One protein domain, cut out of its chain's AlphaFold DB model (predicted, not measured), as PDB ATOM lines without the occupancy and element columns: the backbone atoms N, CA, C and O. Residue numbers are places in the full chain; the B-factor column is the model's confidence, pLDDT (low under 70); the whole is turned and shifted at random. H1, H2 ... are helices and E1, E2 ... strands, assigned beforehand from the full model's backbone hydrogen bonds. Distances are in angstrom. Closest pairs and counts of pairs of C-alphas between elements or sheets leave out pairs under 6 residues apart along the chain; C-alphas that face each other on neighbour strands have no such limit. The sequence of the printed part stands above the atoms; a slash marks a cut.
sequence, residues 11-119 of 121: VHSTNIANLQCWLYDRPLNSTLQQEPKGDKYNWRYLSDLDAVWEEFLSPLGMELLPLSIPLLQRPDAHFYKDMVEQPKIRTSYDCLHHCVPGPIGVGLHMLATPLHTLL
ATOM      1  N   VAL A  11     203.951 140.531 211.070       89.94
ATOM      2  CA  VAL A  11     202.880 141.513 211.185       89.94
ATOM      3  C   VAL A  11     201.589 140.836 210.777       89.94
ATOM      4  O   VAL A  11     201.489 140.233 209.718       89.94
ATOM      5  N   HIS A  12     200.583 140.913 211.635       89.56
ATOM      6  CA  HIS A  12     199.250 140.436 211.308       89.56
ATOM      7  C   HIS A  12     198.515 141.488 210.472       89.56
ATOM      8  O   HIS A  12     198.548 142.672 210.811       89.56
ATOM      9  N   SER A  13     197.834 141.054 209.410       89.25
ATOM     10  CA  SER A  13     197.012 141.915 208.552       89.25
ATOM     11  C   SER A  13     195.879 142.631 209.306       89.25
ATOM     12  O   SER A  13     195.649 142.440 210.500       89.25
ATOM     13  N   THR A  14     195.086 143.430 208.600       87.44
ATOM     14  CA  THR A  14     193.958 144.154 209.207       87.44
ATOM     15  C   THR A  14     192.933 143.200 209.841       87.44
ATOM     16  O   THR A  14     192.476 142.255 209.196       87.44
ATOM     17  N   ASN A  15     192.545 143.452 211.101       87.62
ATOM     18  CA  ASN A  15     191.409 142.768 211.726       87.62
ATOM     19  C   ASN A  15     190.092 143.355 211.196       87.62
ATOM     20  O   ASN A  15     189.965 144.572 211.056       87.62
ATOM     21  N   ILE A  16     189.112 142.500 210.919       86.69
ATOM     22  CA  ILE A  16     187.878 142.896 210.238       86.69
ATOM     23  C   ILE A  16     186.750 143.083 211.243       86.69
ATOM     24  O   ILE A  16     186.534 142.246 212.114       86.69
ATOM     25  N   ALA A  17     186.029 144.196 211.099       85.56
ATOM     26  CA  ALA A  17     184.803 144.448 211.834       85.56
ATOM     27  C   ALA A  17     183.586 144.214 210.933       85.56
ATOM     28  O   ALA A  17     183.380 144.938 209.953       85.56
ATOM     29  N   ASN A  18     182.735 143.254 211.283       84.19
ATOM     30  CA  ASN A  18     181.476 143.022 210.582       84.19
ATOM     31  C   ASN A  18     180.345 143.751 211.307       84.19
ATOM     32  O   ASN A  18     179.626 143.143 212.082       84.19
ATOM     33  N   LEU A  19     180.134 145.043 211.037       83.25
ATOM     34  CA  LEU A  19     179.174 145.899 211.768       83.25
ATOM     35  C   LEU A  19     177.716 145.394 211.833       83.25
ATOM     36  O   LEU A  19     176.907 146.002 212.523       83.25
ATOM     37  N   GLN A  20     177.373 144.325 211.114       82.50
ATOM     38  CA  GLN A  20     176.092 143.620 211.177       82.50
ATOM     39  C   GLN A  20     176.259 142.124 211.508       82.50
ATOM     40  O   GLN A  20     175.522 141.284 210.994       82.50
ATOM     41  N   CYS A  21     177.238 141.772 212.348       83.12
ATOM     42  CA  CYS A  21     177.623 140.388 212.642       83.12
ATOM     43  C   CYS A  21     176.472 139.529 213.188       83.12
ATOM     44  O   CYS A  21     176.403 138.338 212.897       83.12
ATOM     45  N   TRP A  22     175.508 140.138 213.890       82.81
ATOM     46  CA  TRP A  22     174.340 139.445 214.444       82.81
ATOM     47  C   TRP A  22     173.397 138.837 213.394       82.81
ATOM     48  O   TRP A  22     172.522 138.050 213.743       82.81
ATOM     49  N   LEU A  23     173.541 139.212 212.117       83.38
ATOM     50  CA  LEU A  23     172.769 138.633 211.015       83.38
ATOM     51  C   LEU A  23     173.326 137.282 210.541       83.38
ATOM     52  O   LEU A  23     172.675 136.610 209.744       83.38
ATOM     53  N   TYR A  24     174.522 136.895 210.995       84.19
ATOM     54  CA  TYR A  24     175.254 135.745 210.475       84.19
ATOM     55  C   TYR A  24     175.436 134.686 211.550       84.19
ATOM     56  O   TYR A  24     176.194 134.859 212.501       84.19
ATOM     57  N   ASP A  25     174.778 133.547 211.388       86.38
ATOM     58  CA  ASP A  25     174.939 132.392 212.267       86.38
ATOM     59  C   ASP A  25     176.033 131.420 211.798       86.38
ATOM     60  O   ASP A  25     176.457 130.576 212.591       86.38
ATOM     61  N   ARG A  26     176.510 131.581 210.557       86.38
ATOM     62  CA  ARG A  26     177.462 130.714 209.853       86.38
ATOM     63  C   ARG A  26     178.460 131.512 208.991       86.38
ATOM     64  O   ARG A  26     178.155 132.653 208.632       86.38
ATOM     65  N   PRO A  27     179.608 130.915 208.620       87.50
ATOM     66  CA  PRO A  27     180.582 131.536 207.723       87.50
ATOM     67  C   PRO A  27     179.966 131.977 206.392       87.50
ATOM     68  O   PRO A  27     178.990 131.385 205.916       87.50
ATOM     69  N   LEU A  28     180.573 132.977 205.749       83.69
ATOM     70  CA  LEU A  28     180.191 133.361 204.390       83.69
ATOM     71  C   LEU A  28     180.533 132.229 203.411       83.69
ATOM     72  O   LEU A  28     181.640 131.702 203.414       83.69
ATOM     73  N   ASN A  29     179.579 131.870 202.547       69.69
ATOM     74  CA  ASN A  29     179.729 130.788 201.565       69.69
ATOM     75  C   ASN A  29     180.327 131.266 200.224       69.69
ATOM     76  O   ASN A  29     180.032 130.707 199.169       69.69
ATOM     77  N   SER A  30     181.118 132.341 200.221       57.59
ATOM     78  CA  SER A  30     181.744 132.832 198.995       57.59
ATOM     79  C   SER A  30     183.051 132.082 198.739       57.59
ATOM     80  O   SER A  30     184.068 132.294 199.400       57.59
ATOM     81  N   THR A  31     183.063 131.230 197.713       55.97
ATOM     82  CA  THR A  31     184.304 130.984 196.972       55.97
ATOM     83  C   THR A  31     184.881 132.346 196.583       55.97
ATOM     84  O   THR A  31     184.174 133.138 195.965       55.97
ATOM     85  N   LEU A  32     186.135 132.597 196.972       51.47
ATOM     86  CA  LEU A  32     186.926 133.845 196.951       51.47
ATOM     87  C   LEU A  32     186.865 134.746 195.696       51.47
ATOM     88  O   LEU A  32     187.517 135.781 195.660       51.47
ATOM     89  N   GLN A  33     186.139 134.369 194.649       47.84
ATOM     90  CA  GLN A  33     186.235 134.966 193.318       47.84
ATOM     91  C   GLN A  33     184.986 135.716 192.861       47.84
ATOM     92  O   GLN A  33     184.996 136.298 191.778       47.84
ATOM     93  N   GLN A  34     183.908 135.719 193.640       47.78
ATOM     94  CA  GLN A  34     182.724 136.495 193.293       47.78
ATOM     95  C   GLN A  34     182.277 137.268 194.518       47.78
ATOM     96  O   GLN A  34     181.797 136.672 195.480       47.78
ATOM     97  N   GLU A  35     182.433 138.595 194.467       50.94
ATOM     98  CA  GLU A  35     181.592 139.479 195.268       50.94
ATOM     99  C   GLU A  35     180.153 139.019 195.028       50.94
ATOM    100  O   GLU A  35     179.690 139.053 193.877       50.94
ATOM    101  N   PRO A  36     179.444 138.515 196.049       45.75
ATOM    102  CA  PRO A  36     178.039 138.207 195.879       45.75
ATOM    103  C   PRO A  36     177.380 139.492 195.390       45.75
ATOM    104  O   PRO A  36     177.588 140.562 195.956       45.75
ATOM    105  N   LYS A  37     176.681 139.425 194.259       40.47
ATOM    106  CA  LYS A  37     176.132 140.601 193.584       40.47
ATOM    107  C   LYS A  37     175.146 141.299 194.535       40.47
ATOM    108  O   LYS A  37     174.002 140.871 194.642       40.47
ATOM    109  N   GLY A  38     175.602 142.342 195.234       49.59
ATOM    110  CA  GLY A  38     174.842 143.044 196.281       49.59
ATOM    111  C   GLY A  38     175.467 143.038 197.684       49.59
ATOM    112  O   GLY A  38     175.007 143.799 198.536       49.59
ATOM    113  N   ASP A  39     176.525 142.263 197.924       52.69
ATOM    114  CA  ASP A  39     177.235 142.241 199.200       52.69
ATOM    115  C   ASP A  39     178.285 143.353 199.254       52.69
ATOM    116  O   ASP A  39     179.232 143.403 198.476       52.69
ATOM    117  N   LYS A  40     178.121 144.262 200.218       55.16
ATOM    118  CA  LYS A  40     178.996 145.420 200.478       55.16
ATOM    119  C   LYS A  40     180.305 145.039 201.179       55.16
ATOM    120  O   LYS A  40     180.822 145.812 201.985       55.16
ATOM    121  N   TYR A  41     180.816 143.837 200.948       61.78
ATOM    122  CA  TYR A  41     182.091 143.428 201.517       61.78
ATOM    123  C   TYR A  41     183.194 143.892 200.579       61.78
ATOM    124  O   TYR A  41     183.295 143.429 199.451       61.78
ATOM    125  N   ASN A  42     183.989 144.863 201.026       71.62
ATOM    126  CA  ASN A  42     185.030 145.481 200.214       71.62
ATOM    127  C   ASN A  42     186.289 144.594 200.187       71.62
ATOM    128  O   ASN A  42     187.340 144.969 200.709       71.62
ATOM    129  N   TRP A  43     186.157 143.388 199.622       74.00
ATOM    130  CA  TRP A  43     187.236 142.398 199.494       74.00
ATOM    131  C   TRP A  43     188.455 142.998 198.810       74.00
ATOM    132  O   TRP A  43     189.586 142.777 199.234       74.00
ATOM    133  N   ARG A  44     188.199 143.802 197.773       75.94
ATOM    134  CA  ARG A  44     189.238 144.474 197.006       75.94
ATOM    135  C   ARG A  44     190.045 145.432 197.872       75.94
ATOM    136  O   ARG A  44     191.259 145.338 197.873       75.94
ATOM    137  N   TYR A  45     189.390 146.259 198.683       82.62
ATOM    138  CA  TYR A  45     190.094 147.156 199.599       82.62
ATOM    139  C   TYR A  45     190.968 146.421 200.614       82.62
ATOM    140  O   TYR A  45     192.073 146.871 200.890       82.62
ATOM    141  N   LEU A  46     190.505 145.295 201.162       83.12
ATOM    142  CA  LEU A  46     191.315 144.518 202.106       83.12
ATOM    143  C   LEU A  46     192.512 143.859 201.426       83.12
ATOM    144  O   LEU A  46     193.613 143.910 201.962       83.12
ATOM    145  N   SER A  47     192.311 143.299 200.233       83.25
ATOM    146  CA  SER A  47     193.407 142.748 199.434       83.25
ATOM    147  C   SER A  47     194.418 143.827 199.040       83.25
ATOM    148  O   SER A  47     195.616 143.574 199.078       83.25
ATOM    149  N   ASP A  48     193.945 145.022 198.679       87.69
ATOM    150  CA  ASP A  48     194.799 146.157 198.327       87.69
ATOM    151  C   ASP A  48     195.586 146.651 199.557       87.69
ATOM    152  O   ASP A  48     196.769 146.962 199.448       87.69
ATOM    153  N   LEU A  49     194.966 146.684 200.745       88.88
ATOM    154  CA  LEU A  49     195.649 147.017 202.000       88.88
ATOM    155  C   LEU A  49     196.730 145.999 202.368       88.88
ATOM    156  O   LEU A  49     197.819 146.398 202.772       88.88
ATOM    157  N   ASP A  50     196.438 144.705 202.245       91.00
ATOM    158  CA  ASP A  50     197.416 143.654 202.531       91.00
ATOM    159  C   ASP A  50     198.599 143.732 201.553       91.00
ATOM    160  O   ASP A  50     199.743 143.666 201.991       91.00
ATOM    161  N   ALA A  51     198.353 144.011 200.268       91.56
ATOM    162  CA  ALA A  51     199.420 144.234 199.290       91.56
ATOM    163  C   ALA A  51     200.315 145.439 199.648       91.56
ATOM    164  O   ALA A  51     201.538 145.357 199.538       91.56
ATOM    165  N   VAL A  52     199.727 146.543 200.131       93.50
ATOM    166  CA  VAL A  52     200.495 147.706 200.621       93.50
ATOM    167  C   VAL A  52     201.355 147.329 201.829       93.50
ATOM    168  O   VAL A  52     202.506 147.761 201.927       93.50
ATOM    169  N   TRP A  53     200.827 146.514 202.746       93.56
ATOM    170  CA  TRP A  53     201.608 146.014 203.873       93.56
ATOM    171  C   TRP A  53     202.760 145.121 203.417       93.56
ATOM    172  O   TRP A  53     203.876 145.309 203.892       93.56
ATOM    173  N   GLU A  54     202.535 144.197 202.486       92.44
ATOM    174  CA  GLU A  54     203.599 143.344 201.943       92.44
ATOM    175  C   GLU A  54     204.724 144.167 201.303       92.44
ATOM    176  O   GLU A  54     205.900 143.926 201.587       92.44
ATOM    177  N   GLU A  55     204.377 145.180 200.500       94.81
ATOM    178  CA  GLU A  55     205.353 146.089 199.886       94.81
ATOM    179  C   GLU A  55     206.163 146.857 200.944       94.81
ATOM    180  O   GLU A  55     207.379 147.004 200.812       94.81
ATOM    181  N   PHE A  56     205.512 147.307 202.019       94.25
ATOM    182  CA  PHE A  56     206.167 148.034 203.108       94.25
ATOM    183  C   PHE A  56     207.070 147.141 203.978       94.25
ATOM    184  O   PHE A  56     208.131 147.578 204.428       94.25
ATOM    185  N   LEU A  57     206.656 145.899 204.234       93.38
ATOM    186  CA  LEU A  57     207.321 144.974 205.158       93.38
ATOM    187  C   LEU A  57     208.488 144.217 204.518       93.38
ATOM    188  O   LEU A  57     209.492 143.961 205.189       93.38
ATOM    189  N   SER A  58     208.388 143.903 203.225       88.62
ATOM    190  CA  SER A  58     209.395 143.121 202.496       88.62
ATOM    191  C   SER A  58     210.821 143.703 202.594       88.62
ATOM    192  O   SER A  58     211.738 142.964 202.968       88.62
ATOM    193  N   PRO A  59     211.056 145.022 202.407       92.81
ATOM    194  CA  PRO A  59     212.386 145.620 202.571       92.81
ATOM    195  C   PRO A  59     212.951 145.541 203.996       92.81
ATOM    196  O   PRO A  59     214.159 145.682 204.184       92.81
ATOM    197  N   LEU A  60     212.092 145.344 205.001       91.19
ATOM    198  CA  LEU A  60     212.469 145.228 206.412       91.19
ATOM    199  C   LEU A  60     212.767 143.777 206.825       91.19
ATOM    200  O   LEU A  60     213.124 143.543 207.979       91.19
ATOM    201  N   GLY A  61     212.611 142.809 205.913       88.00
ATOM    202  CA  GLY A  61     212.716 141.384 206.231       88.00
ATOM    203  C   GLY A  61     211.613 140.903 207.178       88.00
ATOM    204  O   GLY A  61     211.833 139.966 207.942       88.00
ATOM    205  N   MET A  62     210.460 141.578 207.174       89.25
ATOM    206  CA  MET A  62     209.287 141.219 207.969       89.25
ATOM    207  C   MET A  62     208.267 140.491 207.097       89.25
ATOM    208  O   MET A  62     208.121 140.800 205.914       89.25
ATOM    209  N   GLU A  63     207.526 139.562 207.693       87.88
ATOM    210  CA  GLU A  63     206.499 138.789 206.993       87.88
ATOM    211  C   GLU A  63     205.097 139.279 207.365       87.88
ATOM    212  O   GLU A  63     204.804 139.542 208.536       87.88
ATOM    213  N   LEU A  64     204.212 139.379 206.371       90.75
ATOM    214  CA  LEU A  64     202.786 139.579 206.608       90.75
ATOM    215  C   LEU A  64     202.119 138.222 206.860       90.75
ATOM    216  O   LEU A  64     202.318 137.269 206.112       90.75
ATOM    217  N   LEU A  65     201.268 138.157 207.879       90.12
ATOM    218  CA  LEU A  65     200.323 137.071 208.096       90.12
ATOM    219  C   LEU A  65     198.943 137.496 207.554       90.12
ATOM    220  O   LEU A  65     198.256 138.276 208.226       90.12
ATOM    221  N   PRO A  66     198.523 137.016 206.366       87.25
ATOM    222  CA  PRO A  66     197.337 137.508 205.666       87.25
ATOM    223  C   PRO A  66     196.052 136.868 206.213       87.25
ATOM    224  O   PRO A  66     195.514 135.908 205.658       87.25
ATOM    225  N   LEU A  67     195.550 137.383 207.337       88.12
ATOM    226  CA  LEU A  67     194.300 136.930 207.960       88.12
ATOM    227  C   LEU A  67     193.070 137.752 207.580       88.12
ATOM    228  O   LEU A  67     191.963 137.335 207.915       88.12
ATOM    229  N   SER A  68     193.216 138.883 206.889       87.56
ATOM    230  CA  SER A  68     192.103 139.788 206.569       87.56
ATOM    231  C   SER A  68     190.952 139.049 205.871       87.56
ATOM    232  O   SER A  68     189.792 139.168 206.265       87.56
ATOM    233  N   ILE A  69     191.282 138.198 204.897       83.56
ATOM    234  CA  ILE A  69     190.338 137.398 204.119       83.56
ATOM    235  C   ILE A  69     189.705 136.275 204.967       83.56
ATOM    236  O   ILE A  69     188.472 136.228 205.031       83.56
ATOM    237  N   PRO A  70     190.475 135.409 205.665       84.00
ATOM    238  CA  PRO A  70     189.912 134.451 206.617       84.00
ATOM    239  C   PRO A  70     188.992 135.073 207.673       84.00
ATOM    240  O   PRO A  70     187.962 134.487 207.998       84.00
ATOM    241  N   LEU A  71     189.340 136.245 208.211       87.38
ATOM    242  CA  LEU A  71     188.532 136.948 209.212       87.38
ATOM    243  C   LEU A  71     187.250 137.505 208.588       87.38
ATOM    244  O   LEU A  71     186.170 137.322 209.144       87.38
ATOM    245  N   LEU A  72     187.333 138.087 207.389       85.75
ATOM    246  CA  LEU A  72     186.163 138.595 206.670       85.75
ATOM    247  C   LEU A  72     185.135 137.495 206.354       85.75
ATOM    248  O   LEU A  72     183.930 137.748 206.379       85.75
ATOM    249  N   GLN A  73     185.584 136.265 206.089       85.44
ATOM    250  CA  GLN A  73     184.706 135.113 205.849       85.44
ATOM    251  C   GLN A  73     183.970 134.625 207.106       85.44
ATOM    252  O   GLN A  73     183.120 133.733 207.001       85.44
ATOM    253  N   ARG A  74     184.279 135.178 208.286       88.94
ATOM    254  CA  ARG A  74     183.829 134.674 209.588       88.94
ATOM    255  C   ARG A  74     183.019 135.686 210.416       88.94
ATOM    256  O   ARG A  74     183.255 135.798 211.620       88.94
ATOM    257  N   PRO A  75     181.992 136.351 209.839       87.69
ATOM    258  CA  PRO A  75     181.114 137.237 210.610       87.69
ATOM    259  C   PRO A  75     180.350 136.494 211.721       87.69
ATOM    260  O   PRO A  75     179.902 137.111 212.685       87.69
ATOM    261  N   ASP A  76     180.219 135.168 211.605       87.38
ATOM    262  CA  ASP A  76     179.582 134.281 212.580       87.38
ATOM    263  C   ASP A  76     180.346 134.126 213.894       87.38
ATOM    264  O   ASP A  76     179.783 133.624 214.870       87.38
ATOM    265  N   ALA A  77     181.621 134.509 213.907       90.62
ATOM    266  CA  ALA A  77     182.540 134.218 214.996       90.62
ATOM    267  C   ALA A  77     182.785 135.404 215.944       90.62
ATOM    268  O   ALA A  77     183.679 135.331 216.785       90.62
ATOM    269  N   HIS A  78     182.021 136.489 215.814       88.81
ATOM    270  CA  HIS A  78     182.108 137.652 216.696       88.81
ATOM    271  C   HIS A  78     181.417 137.439 218.055       88.81
ATOM    272  O   HIS A  78     180.482 136.641 218.168       88.81
ATOM    273  N   PHE A  79     181.834 138.204 219.074       82.12
ATOM    274  CA  PHE A  79     181.253 138.206 220.429       82.12
ATOM    275  C   PHE A  79     179.863 138.874 220.473       82.12
ATOM    276  O   PHE A  79     179.644 139.893 221.130       82.12
ATOM    277  N   TYR A  80     178.892 138.285 219.779       73.19
ATOM    278  CA  TYR A  80     177.509 138.762 219.781       73.19
ATOM    279  C   TYR A  80     176.516 137.727 220.333       73.19
ATOM    280  O   TYR A  80     175.501 138.122 220.901       73.19
ATOM    281  N   LYS A  81     176.798 136.419 220.186       60.69
ATOM    282  CA  LYS A  81     175.850 135.335 220.516       60.69
ATOM    283  C   LYS A  81     175.662 135.109 222.021       60.69
ATOM    284  O   LYS A  81     174.564 134.758 222.432       60.69
ATOM    285  N   ASP A  82     176.686 135.387 222.828       60.41
ATOM    286  CA  ASP A  82     176.674 135.106 224.275       60.41
ATOM    287  C   ASP A  82     176.479 136.360 225.149       60.41
ATOM    288  O   ASP A  82     176.465 136.277 226.375       60.41
ATOM    289  N   MET A  83     176.268 137.534 224.538       57.75
ATOM    290  CA  MET A  83     175.890 138.776 225.233       57.75
ATOM    291  C   MET A  83     174.380 138.767 225.540       57.75
ATOM    292  O   MET A  83     173.632 139.671 225.163       57.75
ATOM    293  N   VAL A  84     173.914 137.695 226.177       50.09
ATOM    294  CA  VAL A  84     172.527 137.536 226.612       50.09
ATOM    295  C   VAL A  84     172.331 138.376 227.879       50.09
ATOM    296  O   VAL A  84     172.958 138.139 228.906       50.09
ATOM    297  N   GLU A  85     171.455 139.377 227.770       51.09
ATOM    298  CA  GLU A  85     170.801 140.089 228.878       51.09
ATOM    299  C   GLU A  85     171.685 140.966 229.787       51.09
ATOM    300  O   GLU A  85     171.824 140.730 230.986       51.09
ATOM    301  N   GLN A  86     172.150 142.110 229.275       50.06
ATOM    302  CA  GLN A  86     172.301 143.285 230.145       50.06
ATOM    303  C   GLN A  86     171.088 144.215 229.979       50.06
ATOM    304  O   GLN A  86     171.013 144.957 229.000       50.06
ATOM    305  N   PRO A  87     170.127 144.226 230.925       49.03
ATOM    306  CA  PRO A  87     168.811 144.858 230.757       49.03
ATOM    307  C   PRO A  87     168.815 146.399 230.739       49.03
ATOM    308  O   PRO A  87     167.757 147.015 230.861       49.03
ATOM    309  N   LYS A  88     169.973 147.063 230.627       48.16
ATOM    310  CA  LYS A  88     170.077 148.533 230.729       48.16
ATOM    311  C   LYS A  88     170.959 149.211 229.688       48.16
ATOM    312  O   LYS A  88     171.055 150.436 229.696       48.16
ATOM    313  N   ILE A  89     171.577 148.463 228.781       50.47
ATOM    314  CA  ILE A  89     172.454 149.032 227.759       50.47
ATOM    315  C   ILE A  89     171.907 148.553 226.423       50.47
ATOM    316  O   ILE A  89     171.680 147.358 226.254       50.47
ATOM    317  N   ARG A  90     171.632 149.486 225.498       50.25
ATOM    318  CA  ARG A  90     171.367 149.163 224.085       50.25
ATOM    319  C   ARG A  90     172.329 148.048 223.693       50.25
ATOM    320  O   ARG A  90     173.525 148.268 223.829       50.25
ATOM    321  N   THR A  91     171.820 146.892 223.275       57.56
ATOM    322  CA  THR A  91     172.622 145.721 222.900       57.56
ATOM    323  C   THR A  91     173.755 146.155 221.973       57.56
ATOM    324  O   THR A  91     173.533 146.406 220.788       57.56
ATOM    325  N   SER A  92     174.951 146.338 222.529       66.56
ATOM    326  CA  SER A  92     176.146 146.665 221.769       66.56
ATOM    327  C   SER A  92     176.727 145.335 221.335       66.56
ATOM    328  O   SER A  92     177.378 144.655 222.125       66.56
ATOM    329  N   TYR A  93     176.420 144.924 220.109       76.19
ATOM    330  CA  TYR A  93     177.059 143.757 219.525       76.19
ATOM    331  C   TYR A  93     178.535 144.078 219.307       76.19
ATOM    332  O   TYR A  93     178.866 145.034 218.599       76.19
ATOM    333  N   ASP A  94     179.418 143.307 219.938       84.00
ATOM    334  CA  ASP A  94     180.842 143.390 219.656       84.00
ATOM    335  C   ASP A  94     181.114 142.625 218.365       84.00
ATOM    336  O   ASP A  94     181.242 141.403 218.350       84.00
ATOM    337  N   CYS A  95     181.149 143.380 217.273       86.56
ATOM    338  CA  CYS A  95     181.460 142.875 215.949       86.56
ATOM    339  C   CYS A  95     182.904 143.179 215.518       86.56
ATOM    340  O   CYS A  95     183.167 143.277 214.322       86.56
ATOM    341  N   LEU A  96     183.819 143.406 216.465       88.06
ATOM    342  CA  LEU A  96     185.247 143.617 216.196       88.06
ATOM    343  C   LEU A  96     186.081 142.459 216.750       88.06
ATOM    344  O   LEU A  96     187.009 141.976 216.095       88.06
ATOM    345  N   HIS A  97     185.757 142.015 217.961       88.81
ATOM    346  CA  HIS A  97     186.446 140.914 218.614       88.81
ATOM    347  C   HIS A  97     185.816 139.570 218.233       88.81
ATOM    348  O   HIS A  97     184.635 139.489 217.890       88.81
ATOM    349  N   HIS A  98     186.617 138.508 218.297       87.94
ATOM    350  CA  HIS A  98     186.235 137.158 217.884       87.94
ATOM    351  C   HIS A  98     186.252 136.192 219.067       87.94
ATOM    352  O   HIS A  98     187.188 136.216 219.868       87.94
ATOM    353  N   CYS A  99     185.268 135.296 219.125       86.19
ATOM    354  CA  CYS A  99     185.221 134.210 220.098       86.19
ATOM    355  C   CYS A  99     186.456 133.295 219.996       86.19
ATOM    356  O   CYS A  99     187.062 133.140 218.931       86.19
ATOM    357  N   VAL A 100     186.795 132.641 221.111       85.62
ATOM    358  CA  VAL A 100     187.848 131.615 221.191       85.62
ATOM    359  C   VAL A 100     187.246 130.330 221.789       85.62
ATOM    360  O   VAL A 100     186.657 130.412 222.865       85.62
ATOM    361  N   PRO A 101     187.389 129.150 221.144       85.25
ATOM    362  CA  PRO A 101     188.057 128.918 219.859       85.25
ATOM    363  C   PRO A 101     187.304 129.568 218.683       85.25
ATOM    364  O   PRO A 101     186.080 129.655 218.686       85.25
ATOM    365  N   GLY A 102     188.042 130.031 217.671       84.56
ATOM    366  CA  GLY A 102     187.481 130.798 216.556       84.56
ATOM    367  C   GLY A 102     188.514 131.130 215.474       84.56
ATOM    368  O   GLY A 102     189.563 130.484 215.420       84.56
ATOM    369  N   PRO A 103     188.256 132.113 214.596       84.81
ATOM    370  CA  PRO A 103     189.092 132.388 213.425       84.81
ATOM    371  C   PRO A 103     190.489 132.921 213.773       84.81
ATOM    372  O   PRO A 103     191.423 132.692 213.015       84.81
ATOM    373  N   ILE A 104     190.685 133.500 214.964       82.81
ATOM    374  CA  ILE A 104     192.029 133.794 215.502       82.81
ATOM    375  C   ILE A 104     192.895 132.524 215.613       82.81
ATOM    376  O   ILE A 104     194.112 132.582 215.436       82.81
ATOM    377  N   GLY A 105     192.281 131.357 215.842       83.81
ATOM    378  CA  GLY A 105     192.978 130.071 215.848       83.81
ATOM    379  C   GLY A 105     193.607 129.714 214.498       83.81
ATOM    380  O   GLY A 105     194.644 129.056 214.468       83.81
ATOM    381  N   VAL A 106     193.041 130.202 213.386       80.31
ATOM    382  CA  VAL A 106     193.641 130.054 212.049       80.31
ATOM    383  C   VAL A 106     194.948 130.836 211.971       80.31
ATOM    384  O   VAL A 106     195.929 130.311 211.461       80.31
ATOM    385  N   GLY A 107     195.000 132.034 212.557       78.62
ATOM    386  CA  GLY A 107     196.227 132.826 212.660       78.62
ATOM    387  C   GLY A 107     197.346 132.108 213.390       78.62
ATOM    388  O   GLY A 107     198.453 131.995 212.875       78.62
ATOM    389  N   LEU A 108     197.032 131.547 214.556       81.69
ATOM    390  CA  LEU A 108     197.969 130.724 215.323       81.69
ATOM    391  C   LEU A 108     198.459 129.510 214.518       81.69
ATOM    392  O   LEU A 108     199.645 129.192 214.552       81.69
ATOM    393  N   HIS A 109     197.573 128.859 213.761       82.75
ATOM    394  CA  HIS A 109     197.949 127.737 212.903       82.75
ATOM    395  C   HIS A 109     198.840 128.168 211.727       82.75
ATOM    396  O   HIS A 109     199.837 127.509 211.437       82.75
ATOM    397  N   MET A 110     198.528 129.296 211.087       78.50
ATOM    398  CA  MET A 110     199.324 129.856 209.994       78.50
ATOM    399  C   MET A 110     200.702 130.337 210.463       78.50
ATOM    400  O   MET A 110     201.646 130.245 209.691       78.50
ATOM    401  N   LEU A 111     200.838 130.781 211.719       79.69
ATOM    402  CA  LEU A 111     202.124 131.111 212.351       79.69
ATOM    403  C   LEU A 111     202.965 129.876 212.683       79.69
ATOM    404  O   LEU A 111     204.193 129.925 212.618       79.69
ATOM    405  N   ALA A 112     202.322 128.768 213.056       77.50
ATOM    406  CA  ALA A 112     203.027 127.558 213.466       77.50
ATOM    407  C   ALA A 112     203.885 126.976 212.329       77.50
ATOM    408  O   ALA A 112     204.982 126.481 212.581       77.50
ATOM    409  N   THR A 113     203.426 127.076 211.079       66.94
ATOM    410  CA  THR A 113     204.136 126.560 209.899       66.94
ATOM    411  C   THR A 113     205.504 127.230 209.665       66.94
ATOM    412  O   THR A 113     206.500 126.505 209.668       66.94
ATOM    413  N   PRO A 114     205.616 128.571 209.525       63.97
ATOM    414  CA  PRO A 114     206.907 129.242 209.379       63.97
ATOM    415  C   PRO A 114     207.815 129.048 210.607       63.97
ATOM    416  O   PRO A 114     209.017 128.819 210.451       63.97
ATOM    417  N   LEU A 115     207.258 129.023 211.827       64.56
ATOM    418  CA  LEU A 115     208.027 128.745 213.051       64.56
ATOM    419  C   LEU A 115     208.656 127.343 213.050       64.56
ATOM    420  O   LEU A 115     209.823 127.199 213.418       64.56
ATOM    421  N   HIS A 116     207.928 126.321 212.593       60.38
ATOM    422  CA  HIS A 116     208.455 124.958 212.473       60.38
ATOM    423  C   HIS A 116     209.513 124.808 211.375       60.38
ATOM    424  O   HIS A 116     210.391 123.958 211.497       60.38
ATOM    425  N   THR A 117     209.465 125.620 210.317       60.94
ATOM    426  CA  THR A 117     210.500 125.604 209.269       60.94
ATOM    427  C   THR A 117     211.783 126.344 209.660       60.94
ATOM    428  O   THR A 117     212.843 126.039 209.120       60.94
ATOM    429  N   LEU A 118     211.703 127.299 210.594       57.31
ATOM    430  CA  LEU A 118     212.826 128.151 211.008       57.31
ATOM    431  C   LEU A 118     213.537 127.658 212.278       57.31
ATOM    432  O   LEU A 118     214.665 128.069 212.548       57.31
ATOM    433  N   LEU A 119     212.912 126.757 213.037       54.34
ATOM    434  CA  LEU A 119     213.508 126.078 214.184       54.34
ATOM    435  C   LEU A 119     213.713 124.596 213.836       54.34
ATOM    436  O   LEU A 119     212.802 123.796 214.062       54.34
TER     437      LEU A 119
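Overview. This is residues 11 to 119 of the 121 residues of the protein "Hypothetical protein" of Eutreptiella gymnastica (UniProt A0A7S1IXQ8). There is little regular structure: helices H1 and H3 sandwich extended chain, residues 11 to 12 beside strand E1, and residues 84 to 90 stick out. Of the 109 printed residues 41 are in named elements, under half, and these are mostly helix, in order H1, E1, H2, H3. The whole is only just loose, close to compact, with a radius of gyration of the C-alphas of 16.1 A, spanning 51 by 36 by 23 A.

Arrangement. Residues 11 to 12 pair, parallel, with 64 to 65 of E1, residues 63 to 65. H1, residues 43 to 60, touches H2, residues 68 to 72, with residues 43 to 50 alone; the closest C-alphas, of Leu 46 and Ser 68, are 6.6 A apart. H3, residues 104 to 118, is apart from H1. O i to N i+4 pairs are within hydrogen-bond range throughout H2, 12 of 14 in H1 and 9 of 11 in H3.

Along the chain. H1, 26.3 A long, begins at C-alpha 43 (187.236, 142.398, 199.494). H3, 22.0 A long, ends at C-alpha 118 (212.826, 128.151, 211.008). E1 measures 6.5 A, H2 6.1 A.

Size, cuts and confidence. The printed part has no cut. H2 to H3 is a long link. pLDDT is under 70 at residues 29 to 41, 81 to 92 and 113 to 119.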